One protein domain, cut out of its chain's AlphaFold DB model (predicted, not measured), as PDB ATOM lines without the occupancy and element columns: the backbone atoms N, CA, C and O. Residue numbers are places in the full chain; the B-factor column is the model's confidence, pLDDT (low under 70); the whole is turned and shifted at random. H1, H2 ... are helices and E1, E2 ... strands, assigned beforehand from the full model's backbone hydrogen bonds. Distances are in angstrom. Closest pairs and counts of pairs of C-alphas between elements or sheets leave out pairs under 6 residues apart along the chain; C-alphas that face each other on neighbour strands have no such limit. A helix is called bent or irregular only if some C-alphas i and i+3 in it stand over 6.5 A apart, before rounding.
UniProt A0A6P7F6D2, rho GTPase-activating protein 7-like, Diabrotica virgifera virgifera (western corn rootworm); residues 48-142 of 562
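What this domain is: This is residues 48 to 142 of the 562 residues of the protein "rho GTPase-activating protein 7-like" of Diabrotica virgifera virgifera (western corn rootworm) (UniProt A0A6P7F6D2). H1 and H3 cross at a steep angle, and the winding link of residues 61 to 74 reaches into the middle of the domain. The short helix H2 comes near residues 90 to 97 of H3, H4 lies beyond the end of H3 at Ala 102, and a small hairpin of E1 and E2 lies across that link from H3, while residues 113 to 121 stick out as a loop. The printed part has 95 residues, with four named helices followed by two antiparallel strands, and is mostly helix. It is compact, with a radius of gyration of the C-alphas of 12.9 A and spans of 33 by 29 by 19 A.

How they stand to each other: E1, residues 130 to 133, and E2, residues 138 to 141, form an antiparallel hairpin at 143 degrees; N 131 and O 140 are 2.9 A apart, within hydrogen-bond range. H1, residues 48 to 60, and H3, residues 87 to 102, touch, with closest C-alphas at Ala 53 and Arg 96, 5.1 A; they run opposite ways at a steep tilt of 41 degrees, and H3 touches H1 with residues 93 to 100 alone. H2, residues 75 to 81, only just touches H3, with 3 pairs of C-alphas within 8 A, the closest those of Lys 75 and Phe 94, 6.8 A. H4, residues 105 to 112, is close to H1 but not clearly touching: the closest C-alphas, of Arg 51 and Leu 111, are 6.9 A apart. Every O i to N i+4 pair is within hydrogen-bond range in H1 and H2, against 11 of 12 in H3 and 0 of 4 in H4, where 3 of 5 O i to N i+3 pairs are.

Where its parts are: H1 begins at C-alpha 48 (209.673, 13.541, 176.921) and is 18.0 A long; H3 is 22.3 A long. H4, 12.0 A, is irregular, but only just: C-alphas 106 and 109 are 6.7 A apart. E2 ends at C-alpha 141 (220.682, 34.213, 159.848).

The domain as a whole: The C-alphas farthest apart, of Asn 88 and Asp 135, are 35.2 A apart. The printed part has no cut; the links H1 to H2 and H4 to E1 are long. Mean pLDDT of the printed part is 71.3, and 40 residues are under 70, among them residues 104 to 138.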
ATOM      1  N   ILE A  48     208.743  13.184 175.845       77.62
ATOM      2  CA  ILE A  48     209.673  13.541 176.921       77.62
ATOM      3  C   ILE A  48     211.077  13.784 176.352       77.62
ATOM      4  O   ILE A  48     211.671  14.818 176.646       77.62
ATOM      5  N   GLU A  49     211.576  12.895 175.488       82.81
ATOM      6  CA  GLU A  49     212.882  13.050 174.829       82.81
ATOM      7  C   GLU A  49     212.914  14.274 173.910       82.81
ATOM      8  O   GLU A  49     213.867  15.049 173.960       82.81
ATOM      9  N   ALA A  50     211.848  14.511 173.136       83.81
ATOM     10  CA  ALA A  50     211.724  15.711 172.307       83.81
ATOM     11  C   ALA A  50     211.713  17.001 173.151       83.81
ATOM     12  O   ALA A  50     212.413  17.962 172.827       83.81
ATOM     13  N   ARG A  51     210.988  17.022 174.282       81.62
ATOM     14  CA  ARG A  51     211.004  18.170 175.207       81.62
ATOM     15  C   ARG A  51     212.400  18.395 175.799       81.62
ATOM     16  O   ARG A  51     212.894  19.518 175.759       81.62
ATOM     17  N   GLY A  52     213.055  17.329 176.265       82.06
ATOM     18  CA  GLY A  52     214.415  17.378 176.809       82.06
ATOM     19  C   GLY A  52     215.467  17.819 175.785       82.06
ATOM     20  O   GLY A  52     216.402  18.539 176.135       82.06
ATOM     21  N   ALA A  53     215.299  17.461 174.509       86.12
ATOM     22  CA  ALA A  53     216.142  17.949 173.420       86.12
ATOM     23  C   ALA A  53     215.989  19.468 173.215       86.12
ATOM     24  O   ALA A  53     216.998  20.168 173.145       86.12
ATOM     25  N   CYS A  54     214.759  19.998 173.198       84.31
ATOM     26  CA  CYS A  54     214.513  21.444 173.121       84.31
ATOM     27  C   CYS A  54     215.037  22.212 174.349       84.31
ATOM     28  O   CYS A  54     215.654  23.265 174.193       84.31
ATOM     29  N   GLU A  55     214.826  21.691 175.563       83.75
ATOM     30  CA  GLU A  55     215.363  22.271 176.806       83.75
ATOM     31  C   GLU A  55     216.898  22.328 176.778       83.75
ATOM     32  O   GLU A  55     217.482  23.388 177.018       83.75
ATOM     33  N   TRP A  56     217.560  21.232 176.386       88.94
ATOM     34  CA  TRP A  56     219.017  21.195 176.235       88.94
ATOM     35  C   TRP A  56     219.518  22.181 175.180       88.94
ATOM     36  O   TRP A  56     220.510  22.867 175.427       88.94
ATOM     37  N   LEU A  57     218.847  22.291 174.027       88.00
ATOM     38  CA  LEU A  57     219.224  23.234 172.968       88.00
ATOM     39  C   LEU A  57     219.155  24.685 173.461       88.00
ATOM     40  O   LEU A  57     220.110  25.430 173.255       88.00
ATOM     41  N   ARG A  58     218.092  25.096 174.163       83.75
ATOM     42  CA  ARG A  58     218.006  26.454 174.735       83.75
ATOM     43  C   ARG A  58     219.096  26.706 175.786       83.75
ATOM     44  O   ARG A  58     219.832  27.697 175.684       83.75
ATOM     45  N   ALA A  59     219.274  25.768 176.717       82.81
ATOM     46  CA  ALA A  59     220.240  25.880 177.810       82.81
ATOM     47  C   ALA A  59     221.710  25.866 177.342       82.81
ATOM     48  O   ALA A  59     222.538  26.593 177.886       82.81
ATOM     49  N   THR A  60     222.048  25.103 176.298       85.56
ATOM     50  CA  THR A  60     223.396  25.102 175.684       85.56
ATOM     51  C   THR A  60     223.609  26.215 174.659       85.56
ATOM     52  O   THR A  60     224.713  26.370 174.146       85.56
ATOM     53  N   GLY A  61     222.603  27.053 174.388       82.56
ATOM     54  CA  GLY A  61     222.753  28.223 173.520       82.56
ATOM     55  C   GLY A  61     222.602  27.922 172.027       82.56
ATOM     56  O   GLY A  61     223.205  28.597 171.193       82.56
ATOM     57  N   PHE A  62     221.745  26.963 171.688       86.69
ATOM     58  CA  PHE A  62     221.207  26.729 170.347       86.69
ATOM     59  C   PHE A  62     219.670  26.929 170.243       86.69
ATOM     60  O   PHE A  62     219.011  26.126 169.575       86.69
ATOM     61  N   PRO A  63     219.067  27.976 170.854       80.38
ATOM     62  CA  PRO A  63     217.613  28.207 170.821       80.38
ATOM     63  C   PRO A  63     217.040  28.277 169.394       80.38
ATOM     64  O   PRO A  63     215.943  27.786 169.140       80.38
ATOM     65  N   GLN A  64     217.825  28.752 168.419       81.19
ATOM     66  CA  GLN A  64     217.429  28.812 167.007       81.19
ATOM     67  C   GLN A  64     217.039  27.456 166.386       81.19
ATOM     68  O   GLN A  64     216.381  27.430 165.353       81.19
ATOM     69  N   TYR A  65     217.440  26.328 166.985       83.56
ATOM     70  CA  TYR A  65     217.050  24.988 166.530       83.56
ATOM     71  C   TYR A  65     215.908  24.370 167.352       83.56
ATOM     72  O   TYR A  65     215.433  23.294 167.004       83.56
ATOM     73  N   ALA A  66     215.471  25.029 168.427       79.69
ATOM     74  CA  ALA A  66     214.352  24.603 169.266       79.69
ATOM     75  C   ALA A  66     213.067  25.404 168.992       79.69
ATOM     76  O   ALA A  66     211.978  24.847 169.108       79.69
ATOM     77  N   ASP A  67     213.195  26.686 168.629       70.81
ATOM     78  CA  ASP A  67     212.070  27.635 168.636       70.81
ATOM     79  C   ASP A  67     211.469  27.908 167.238       70.81
ATOM     80  O   ASP A  67     210.291  28.234 167.116       70.81
ATOM     81  N   ASP A  68     212.251  27.760 166.160       63.31
ATOM     82  CA  ASP A  68     211.842  28.172 164.801       63.31
ATOM     83  C   ASP A  68     210.886  27.183 164.087       63.31
ATOM     84  O   ASP A  68     210.395  27.501 163.001       63.31
ATOM     85  N   ASN A  69     210.638  25.991 164.656       63.56
ATOM     86  CA  ASN A  69     209.773  24.910 164.131       63.56
ATOM     87  C   ASN A  69     210.010  24.491 162.655       63.56
ATOM     88  O   ASN A  69     209.161  23.859 162.029       63.56
ATOM     89  N   GLN A  70     211.183  24.794 162.093       67.38
ATOM     90  CA  GLN A  70     211.572  24.451 160.718       67.38
ATOM     91  C   GLN A  70     212.196  23.049 160.644       67.38
ATOM     92  O   GLN A  70     213.408  22.903 160.482       67.38
ATOM     93  N   PHE A  71     211.358  22.018 160.765       70.94
ATOM     94  CA  PHE A  71     211.775  20.614 160.687       70.94
ATOM     95  C   PHE A  71     211.485  19.998 159.304       70.94
ATOM     96  O   PHE A  71     210.455  20.312 158.705       70.94
ATOM     97  N   PRO A  72     212.359  19.112 158.783       77.50
ATOM     98  CA  PRO A  72     213.608  18.643 159.391       77.50
ATOM     99  C   PRO A  72     214.768  19.651 159.272       77.50
ATOM    100  O   PRO A  72     214.958  20.306 158.247       77.50
ATOM    101  N   ILE A  73     215.594  19.722 160.318       82.94
ATOM    102  CA  ILE A  73     216.796  20.557 160.381       82.94
ATOM    103  C   ILE A  73     217.965  19.849 159.684       82.94
ATOM    104  O   ILE A  73     218.375  18.745 160.046       82.94
ATOM    105  N   ASP A  74     218.539  20.533 158.696       82.62
ATOM    106  CA  ASP A  74     219.674  20.076 157.890       82.62
ATOM    107  C   ASP A  74     221.006  20.173 158.663       82.62
ATOM    108  O   ASP A  74     221.582  21.258 158.820       82.62
ATOM    109  N   LYS A  75     221.528  19.018 159.103       84.56
ATOM    110  CA  LYS A  75     222.796  18.899 159.848       84.56
ATOM    111  C   LYS A  75     224.005  19.489 159.101       84.56
ATOM    112  O   LYS A  75     224.901  20.036 159.745       84.56
ATOM    113  N   CYS A  76     224.018  19.480 157.766       82.50
ATOM    114  CA  CYS A  76     225.104  20.071 156.975       82.50
ATOM    115  C   CYS A  76     225.121  21.605 157.063       82.50
ATOM    116  O   CYS A  76     226.199  22.205 157.068       82.50
ATOM    117  N   LYS A  77     223.952  22.252 157.179       83.12
ATOM    118  CA  LYS A  77     223.861  23.699 157.451       83.12
ATOM    119  C   LYS A  77     224.265  24.021 158.888       83.12
ATOM    120  O   LYS A  77     225.007  24.973 159.109       83.12
ATOM    121  N   VAL A  78     223.849  23.195 159.851       84.31
ATOM    122  CA  VAL A  78     224.235  23.354 161.264       84.31
ATOM    123  C   VAL A  78     225.753  23.266 161.441       84.31
ATOM    124  O   VAL A  78     226.325  24.105 162.133       84.31
ATOM    125  N   TYR A  79     226.429  22.330 160.767       82.44
ATOM    126  CA  TYR A  79     227.896  22.264 160.759       82.44
ATOM    127  C   TYR A  79     228.534  23.584 160.285       82.44
ATOM    128  O   TYR A  79     229.448  24.109 160.918       82.44
ATOM    129  N   GLN A  80     228.029  24.152 159.184       82.75
ATOM    130  CA  GLN A  80     228.539  25.408 158.614       82.75
ATOM    131  C   GLN A  80     228.311  26.617 159.539       82.75
ATOM    132  O   GLN A  80     229.118  27.549 159.542       82.75
ATOM    133  N   ASP A  81     227.257  26.589 160.357       79.75
ATOM    134  CA  ASP A  81     226.941  27.646 161.322       79.75
ATOM    135  C   ASP A  81     227.839  27.640 162.562       79.75
ATOM    136  O   ASP A  81     227.969  28.681 163.222       79.75
ATOM    137  N   HIS A  82     228.474  26.505 162.868       81.69
ATOM    138  CA  HIS A  82     229.246  26.288 164.094       81.69
ATOM    139  C   HIS A  82     230.674  25.758 163.840       81.69
ATOM    140  O   HIS A  82     231.089  24.786 164.467       81.69
ATOM    141  N   PRO A  83     231.498  26.421 162.998       74.38
ATOM    142  CA  PRO A  83     232.837  25.945 162.616       74.38
ATOM    143  C   PRO A  83     233.896  26.035 163.737       74.38
ATOM    144  O   PRO A  83     235.078  25.834 163.477       74.38
ATOM    145  N   LEU A  84     233.494  26.416 164.955       75.00
ATOM    146  CA  LEU A  84     234.334  26.479 166.160       75.00
ATOM    147  C   LEU A  84     233.959  25.406 167.198       75.00
ATOM    148  O   LEU A  84     234.576  25.356 168.261       75.00
ATOM    149  N   LEU A  85     232.938  24.585 166.929       80.75
ATOM    150  CA  LEU A  85     232.625  23.435 167.769       80.75
ATOM    151  C   LEU A  85     233.543  22.267 167.414       80.75
ATOM    152  O   LEU A  85     233.739  21.935 166.246       80.75
ATOM    153  N   GLU A  86     234.078  21.635 168.453       81.75
ATOM    154  CA  GLU A  86     234.812  20.382 168.341       81.75
ATOM    155  C   GLU A  86     233.861  19.239 167.939       81.75
ATOM    156  O   GLU A  86     232.658  19.271 168.211       81.75
ATOM    157  N   GLU A  87     234.415  18.199 167.322       81.69
ATOM    158  CA  GLU A  87     233.675  17.071 166.743       81.69
ATOM    159  C   GLU A  87     232.731  16.379 167.744       81.69
ATOM    160  O   GLU A  87     231.561  16.143 167.443       81.69
ATOM    161  N   ASN A  88     233.197  16.156 168.980       81.38
ATOM    162  CA  ASN A  88     232.391  15.548 170.047       81.38
ATOM    163  C   ASN A  88     231.193  16.434 170.460       81.38
ATOM    164  O   ASN A  88     230.141  15.917 170.837       81.38
ATOM    165  N   LEU A  89     231.327  17.764 170.373       87.25
ATOM    166  CA  LEU A  89     230.256  18.712 170.716       87.25
ATOM    167  C   LEU A  89     229.197  18.761 169.607       87.25
ATOM    168  O   LEU A  89     228.000  18.837 169.887       87.25
ATOM    169  N   LEU A  90     229.639  18.674 168.346       86.81
ATOM    170  CA  LEU A  90     228.758  18.539 167.184       86.81
ATOM    171  C   LEU A  90     227.969  17.226 167.223       86.81
ATOM    172  O   LEU A  90     226.780  17.246 166.920       86.81
ATOM    173  N   LEU A  91     228.581  16.117 167.655       87.12
ATOM    174  CA  LEU A  91     227.890  14.836 167.846       87.12
ATOM    175  C   LEU A  91     226.735  14.959 168.857       87.12
ATOM    176  O   LEU A  91     225.600  14.596 168.540       87.12
ATOM    177  N   SER A  92     226.985  15.534 170.041       88.06
ATOM    178  CA  SER A  92     225.930  15.762 171.041       88.06
ATOM    179  C   SER A  92     224.831  16.700 170.535       88.06
ATOM    180  O   SER A  92     223.658  16.446 170.816       88.06
ATOM    181  N   LEU A  93     225.170  17.734 169.756       89.31
ATOM    182  CA  LEU A  93     224.192  18.610 169.102       89.31
ATOM    183  C   LEU A  93     223.338  17.842 168.079       89.31
ATOM    184  O   LEU A  93     222.110  17.891 168.143       89.31
ATOM    185  N   PHE A  94     223.968  17.100 167.167       90.00
ATOM    186  CA  PHE A  94     223.284  16.324 166.132       90.00
ATOM    187  C   PHE A  94     222.345  15.272 166.721       90.00
ATOM    188  O   PHE A  94     221.215  15.173 166.255       90.00
ATOM    189  N   LYS A  95     222.730  14.599 167.812       88.88
ATOM    190  CA  LYS A  95     221.858  13.666 168.539       88.88
ATOM    191  C   LYS A  95     220.534  14.308 168.990       88.88
ATOM    192  O   LYS A  95     219.493  13.665 168.905       88.88
ATOM    193  N   ARG A  96     220.530  15.583 169.418       89.44
ATOM    194  CA  ARG A  96     219.285  16.307 169.773       89.44
ATOM    195  C   ARG A  96     218.480  16.679 168.535       89.44
ATOM    196  O   ARG A  96     217.259  16.565 168.555       89.44
ATOM    197  N   LEU A  97     219.148  17.097 167.461       88.44
ATOM    198  CA  LEU A  97     218.477  17.406 166.197       88.44
ATOM    199  C   LEU A  97     217.841  16.165 165.566       88.44
ATOM    200  O   LEU A  97     216.754  16.276 165.017       88.44
ATOM    201  N   ASP A  98     218.463  14.993 165.684       87.56
ATOM    202  CA  ASP A  98     217.910  13.733 165.181       87.56
ATOM    203  C   ASP A  98     216.667  13.294 165.977       87.56
ATOM    204  O   ASP A  98     215.670  12.910 165.368       87.56
ATOM    205  N   ILE A  99     216.663  13.461 167.310       86.94
ATOM    206  CA  ILE A  99     215.462  13.275 168.152       86.94
ATOM    207  C   ILE A  99     214.318  14.184 167.679       86.94
ATOM    208  O   ILE A  99     213.187  13.722 167.535       86.94
ATOM    209  N   LEU A 100     214.594  15.466 167.417       85.50
ATOM    210  CA  LEU A 100     213.567  16.414 166.975       85.50
ATOM    211  C   LEU A 100     213.119  16.176 165.525       85.50
ATOM    212  O   LEU A 100     211.930  16.246 165.246       85.50
ATOM    213  N   ASN A 101     214.034  15.819 164.620       86.94
ATOM    214  CA  ASN A 101     213.722  15.458 163.233       86.94
ATOM    215  C   ASN A 101     212.831  14.208 163.139       86.94
ATOM    216  O   ASN A 101     212.043  14.092 162.201       86.94
ATOM    217  N   ALA A 102     212.953  13.278 164.091       84.56
ATOM    218  CA  ALA A 102     212.109  12.090 164.190       84.56
ATOM    219  C   ALA A 102     210.806  12.321 164.989       84.56
ATOM    220  O   ALA A 102     209.900  11.485 164.936       84.56
ATOM    221  N   TYR A 103     210.669  13.445 165.701       79.44
ATOM    222  CA  TYR A 103     209.434  13.828 166.387       79.44
ATOM    223  C   TYR A 103     208.492  14.559 165.416       79.44
ATOM    224  O   TYR A 103     208.821  15.612 164.880       79.44
ATOM    225  N   SER A 104     207.316  13.984 165.149       62.84
ATOM    226  CA  SER A 104     206.410  14.458 164.088       62.84
ATOM    227  C   SER A 104     206.022  15.946 164.233       62.84
ATOM    228  O   SER A 104     205.598  16.338 165.325       62.84
ATOM    229  N   PRO A 105     206.026  16.752 163.144       57.97
ATOM    230  CA  PRO A 105     205.674  18.179 163.191       57.97
ATOM    231  C   PRO A 105     204.317  18.474 163.851       57.97
ATOM    232  O   PRO A 105     204.176  19.449 164.584       57.97
ATOM    233  N   LEU A 106     203.336  17.581 163.669       52.66
ATOM    234  CA  LEU A 106     201.990  17.673 164.257       52.66
ATOM    235  C   LEU A 106     201.976  17.661 165.795       52.66
ATOM    236  O   LEU A 106     201.010  18.107 166.403       52.66
ATOM    237  N   HIS A 107     203.019  17.136 166.442       54.31
ATOM    238  CA  HIS A 107     203.097  17.052 167.903       54.31
ATOM    239  C   HIS A 107     203.838  18.248 168.529       54.31
ATOM    240  O   HIS A 107     203.802  18.436 169.749       54.31
ATOM    241  N   GLN A 108     204.511  19.065 167.713       54.34
ATOM    242  CA  GLN A 108     205.441  20.090 168.181       54.34
ATOM    243  C   GLN A 108     204.756  21.404 168.577       54.34
ATOM    244  O   GLN A 108     205.209  22.061 169.512       54.34
ATOM    245  N   GLU A 109     203.599  21.732 167.992       51.03
ATOM    246  CA  GLU A 109     202.759  22.858 168.443       51.03
ATOM    247  C   GLU A 109     202.365  22.729 169.928       51.03
ATOM    248  O   GLU A 109     202.232  23.722 170.639       51.03
ATOM    249  N   THR A 110     202.262  21.499 170.449       51.12
ATOM    250  CA  THR A 110     201.960  21.255 171.872       51.12
ATOM    251  C   THR A 110     203.169  21.466 172.799       51.12
ATOM    252  O   THR A 110     202.996  21.499 174.016       51.12
ATOM    253  N   LEU A 111     204.395  21.581 172.273       54.22
ATOM    254  CA  LEU A 111     205.606  21.828 173.074       54.22
ATOM    255  C   LEU A 111     205.875  23.324 173.310       54.22
ATOM    256  O   LEU A 111     206.600  23.655 174.244       54.22
ATOM    257  N   VAL A 112     205.288  24.210 172.497       50.84
ATOM    258  CA  VAL A 112     205.464  25.672 172.601       50.84
ATOM    259  C   VAL A 112     204.531  26.288 173.657       50.84
ATOM    260  O   VAL A 112     204.904  27.237 174.332       50.84
ATOM    261  N   ASN A 113     203.342  25.715 173.859       43.12
ATOM    262  CA  ASN A 113     202.246  26.336 174.621       43.12
ATOM    263  C   ASN A 113     202.232  26.037 176.141       43.12
ATOM    264  O   ASN A 113     201.177  26.149 176.763       43.12
ATOM    265  N   ALA A 114     203.335  25.565 176.736       42.81
ATOM    266  CA  ALA A 114     203.295  24.910 178.055       42.81
ATOM    267  C   ALA A 114     203.837  25.720 179.249       42.81
ATOM    268  O   ALA A 114     203.409  25.449 180.367       42.81
ATOM    269  N   ASP A 115     204.752  26.675 179.047       41.91
ATOM    270  CA  ASP A 115     205.439  27.397 180.134       41.91
ATOM    271  C   ASP A 115     205.799  28.838 179.705       41.91
ATOM    272  O   ASP A 115     206.970  29.181 179.554       41.91
ATOM    273  N   ASP A 116     204.790  29.687 179.478       38.66
ATOM    274  CA  ASP A 116     204.958  31.089 179.034       38.66
ATOM    275  C   ASP A 116     205.301  32.039 180.213       38.66
ATOM    276  O   ASP A 116     204.656  33.058 180.448       38.66
ATOM    277  N   GLU A 117     206.325  31.660 180.988       38.78
ATOM    278  CA  GLU A 117     207.029  32.478 181.991       38.78
ATOM    279  C   GLU A 117     208.546  32.259 181.816       38.78
ATOM    280  O   GLU A 117     209.200  31.545 182.584       38.78
ATOM    281  N   SER A 118     209.097  32.839 180.746       40.47
ATOM    282  CA  SER A 118     210.538  32.889 180.467       40.47
ATOM    283  C   SER A 118     211.016  34.337 180.531       40.47
ATOM    284  O   SER A 118     210.550  35.170 179.754       40.47
ATOM    285  N   ASP A 119     211.963  34.627 181.422       39.06
ATOM    286  CA  ASP A 119     212.577  35.951 181.543       39.06
ATOM    287  C   ASP A 119     213.276  36.354 180.224       39.06
ATOM    288  O   ASP A 119     213.969  35.546 179.600       39.06
ATOM    289  N   GLU A 120     213.108  37.610 179.783       39.62
ATOM    290  CA  GLU A 120     213.537  38.079 178.444       39.62
ATOM    291  C   GLU A 120     215.073  38.082 178.214       39.62
ATOM    292  O   GLU A 120     215.545  38.335 177.099       39.62
ATOM    293  N   ASP A 121     215.869  37.767 179.239       44.81
ATOM    294  CA  ASP A 121     217.334  37.835 179.224       44.81
ATOM    295  C   ASP A 121     218.035  36.627 178.561       44.81
ATOM    296  O   ASP A 121     219.242  36.664 178.303       44.81
ATOM    297  N   GLU A 122     217.320  35.546 178.222       49.66
ATOM    298  CA  GLU A 122     217.962  34.274 177.830       49.66
ATOM    299  C   GLU A 122     218.436  34.179 176.354       49.66
ATOM    300  O   GLU A 122     219.113  33.212 175.966       49.66
ATOM    301  N   CYS A 123     218.150  35.201 175.531       49.09
ATOM    302  CA  CYS A 123     218.280  35.225 174.058       49.09
ATOM    303  C   CYS A 123     219.725  35.277 173.492       49.09
ATOM    304  O   CYS A 123     219.999  35.956 172.495       49.09
ATOM    305  N   CYS A 124     220.676  34.559 174.093       55.78
ATOM    306  CA  CYS A 124     222.052  34.417 173.606       55.78
ATOM    307  C   CYS A 124     222.301  33.037 172.966       55.78
ATOM    308  O   CYS A 124     222.198  32.009 173.644       55.78
ATOM    309  N   ALA A 125     222.699  33.037 171.686       59.56
ATOM    310  CA  ALA A 125     223.123  31.852 170.933       59.56
ATOM    311  C   ALA A 125     224.657  31.758 170.806       59.56
ATOM    312  O   ALA A 125     225.334  32.769 170.604       59.56
ATOM    313  N   LEU A 126     225.207  30.540 170.828       58.91
ATOM    314  CA  LEU A 126     226.640  30.241 170.658       58.91
ATOM    315  C   LEU A 126     227.123  30.336 169.191       58.91
ATOM    316  O   LEU A 126     228.073  29.662 168.797       58.91
ATOM    317  N   SER A 127     226.514  31.192 168.363       67.31
ATOM    318  CA  SER A 127     226.982  31.451 166.996       67.31
ATOM    319  C   SER A 127     226.882  32.913 166.592       67.31
ATOM    320  O   SER A 127     225.900  33.604 166.842       67.31
ATOM    321  N   LYS A 128     227.902  33.370 165.859       59.03
ATOM    322  CA  LYS A 128     227.946  34.688 165.206       59.03
ATOM    323  C   LYS A 128     227.023  34.795 163.979       59.03
ATOM    324  O   LYS A 128     226.817  35.902 163.474       59.03
ATOM    325  N   HIS A 129     226.537  33.661 163.465       57.06
ATOM    326  CA  HIS A 129     225.742  33.568 162.237       57.06
ATOM    327  C   HIS A 129     224.236  33.731 162.471       57.06
ATOM    328  O   HIS A 129     223.482  33.721 161.505       57.06
ATOM    329  N   TRP A 130     223.813  33.914 163.721       67.12
ATOM    330  CA  TRP A 130     222.415  34.025 164.115       67.12
ATOM    331  C   TRP A 130     222.172  35.285 164.954       67.12
ATOM    332  O   TRP A 130     222.999  35.672 165.782       67.12
ATOM    333  N   THR A 131     221.023  35.924 164.746       68.69
ATOM    334  CA  THR A 131     220.531  37.048 165.551       68.69
ATOM    335  C   THR A 131     219.063  36.835 165.886       68.69
ATOM    336  O   THR A 131     218.278  36.523 164.991       68.69
ATOM    337  N   TYR A 132     218.679  37.057 167.141       68.69
ATOM    338  CA  TYR A 132     217.272  37.100 167.527       68.69
ATOM    339  C   TYR A 132     216.645  38.431 167.100       68.69
ATOM    340  O   TYR A 132     217.186  39.500 167.400       68.69
ATOM    341  N   GLN A 133     215.520  38.365 166.393       64.00
ATOM    342  CA  GLN A 133     214.716  39.517 166.003       64.00
ATOM    343  C   GLN A 133     213.564  39.677 166.999       64.00
ATOM    344  O   GLN A 133     212.632  38.874 167.006       64.00
ATOM    345  N   ARG A 134     213.610  40.726 167.832       64.00
ATOM    346  CA  ARG A 134     212.568  40.986 168.843       64.00
ATOM    347  C   ARG A 134     211.194  41.230 168.212       64.00
ATOM    348  O   ARG A 134     210.207  40.690 168.694       64.00
ATOM    349  N   ASP A 135     211.149  41.966 167.102       54.56
ATOM    350  CA  ASP A 135     209.899  42.364 166.436       54.56
ATOM    351  C   ASP A 135     209.121  41.174 165.846       54.56
ATOM    352  O   ASP A 135     207.897  41.207 165.756       54.56
ATOM    353  N   THR A 136     209.826  40.107 165.451       63.81
ATOM    354  CA  THR A 136     209.242  38.890 164.856       63.81
ATOM    355  C   THR A 136     209.272  37.684 165.801       63.81
ATOM    356  O   THR A 136     208.790  36.614 165.427       63.81
ATOM    357  N   LYS A 137     209.842  37.846 167.007       63.72
ATOM    358  CA  LYS A 137     210.145  36.795 167.996       63.72
ATOM    359  C   LYS A 137     210.866  35.559 167.425       63.72
ATOM    360  O   LYS A 137     210.702  34.455 167.939       63.72
ATOM    361  N   ARG A 138     211.662  35.725 166.362       65.81
ATOM    362  CA  ARG A 138     212.289  34.623 165.604       65.81
ATOM    363  C   ARG A 138     213.797  34.763 165.488       65.81
ATOM    364  O   ARG A 138     214.356  35.860 165.584       65.81
ATOM    365  N   TRP A 139     214.461  33.643 165.230       71.38
ATOM    366  CA  TRP A 139     215.880  33.639 164.908       71.38
ATOM    367  C   TRP A 139     216.085  33.885 163.411       71.38
ATOM    368  O   TRP A 139     215.373  33.369 162.557       71.38
ATOM    369  N   SER A 140     217.075  34.707 163.070       68.19
ATOM    370  CA  SER A 140     217.429  34.978 161.676       68.19
ATOM    371  C   SER A 140     218.920  34.820 161.447       68.19
ATOM    372  O   SER A 140     219.734  35.237 162.274       68.19
ATOM    373  N   ARG A 141     219.287  34.279 160.286       73.25
ATOM    374  CA  ARG A 141     220.682  34.213 159.848       73.25
ATOM    375  C   ARG A 141     221.211  35.623 159.596       73.25
ATOM    376  O   ARG A 141     220.592  36.384 158.855       73.25
ATOM    377  N   THR A 142     222.362  35.961 160.172       58.72
ATOM    378  CA  THR A 142     223.044  37.232 159.905       58.72
ATOM    379  C   THR A 142     223.434  37.261 158.429       58.72
ATOM    380  O   THR A 142     224.346  36.538 158.017       58.72
TER     381      THR A 142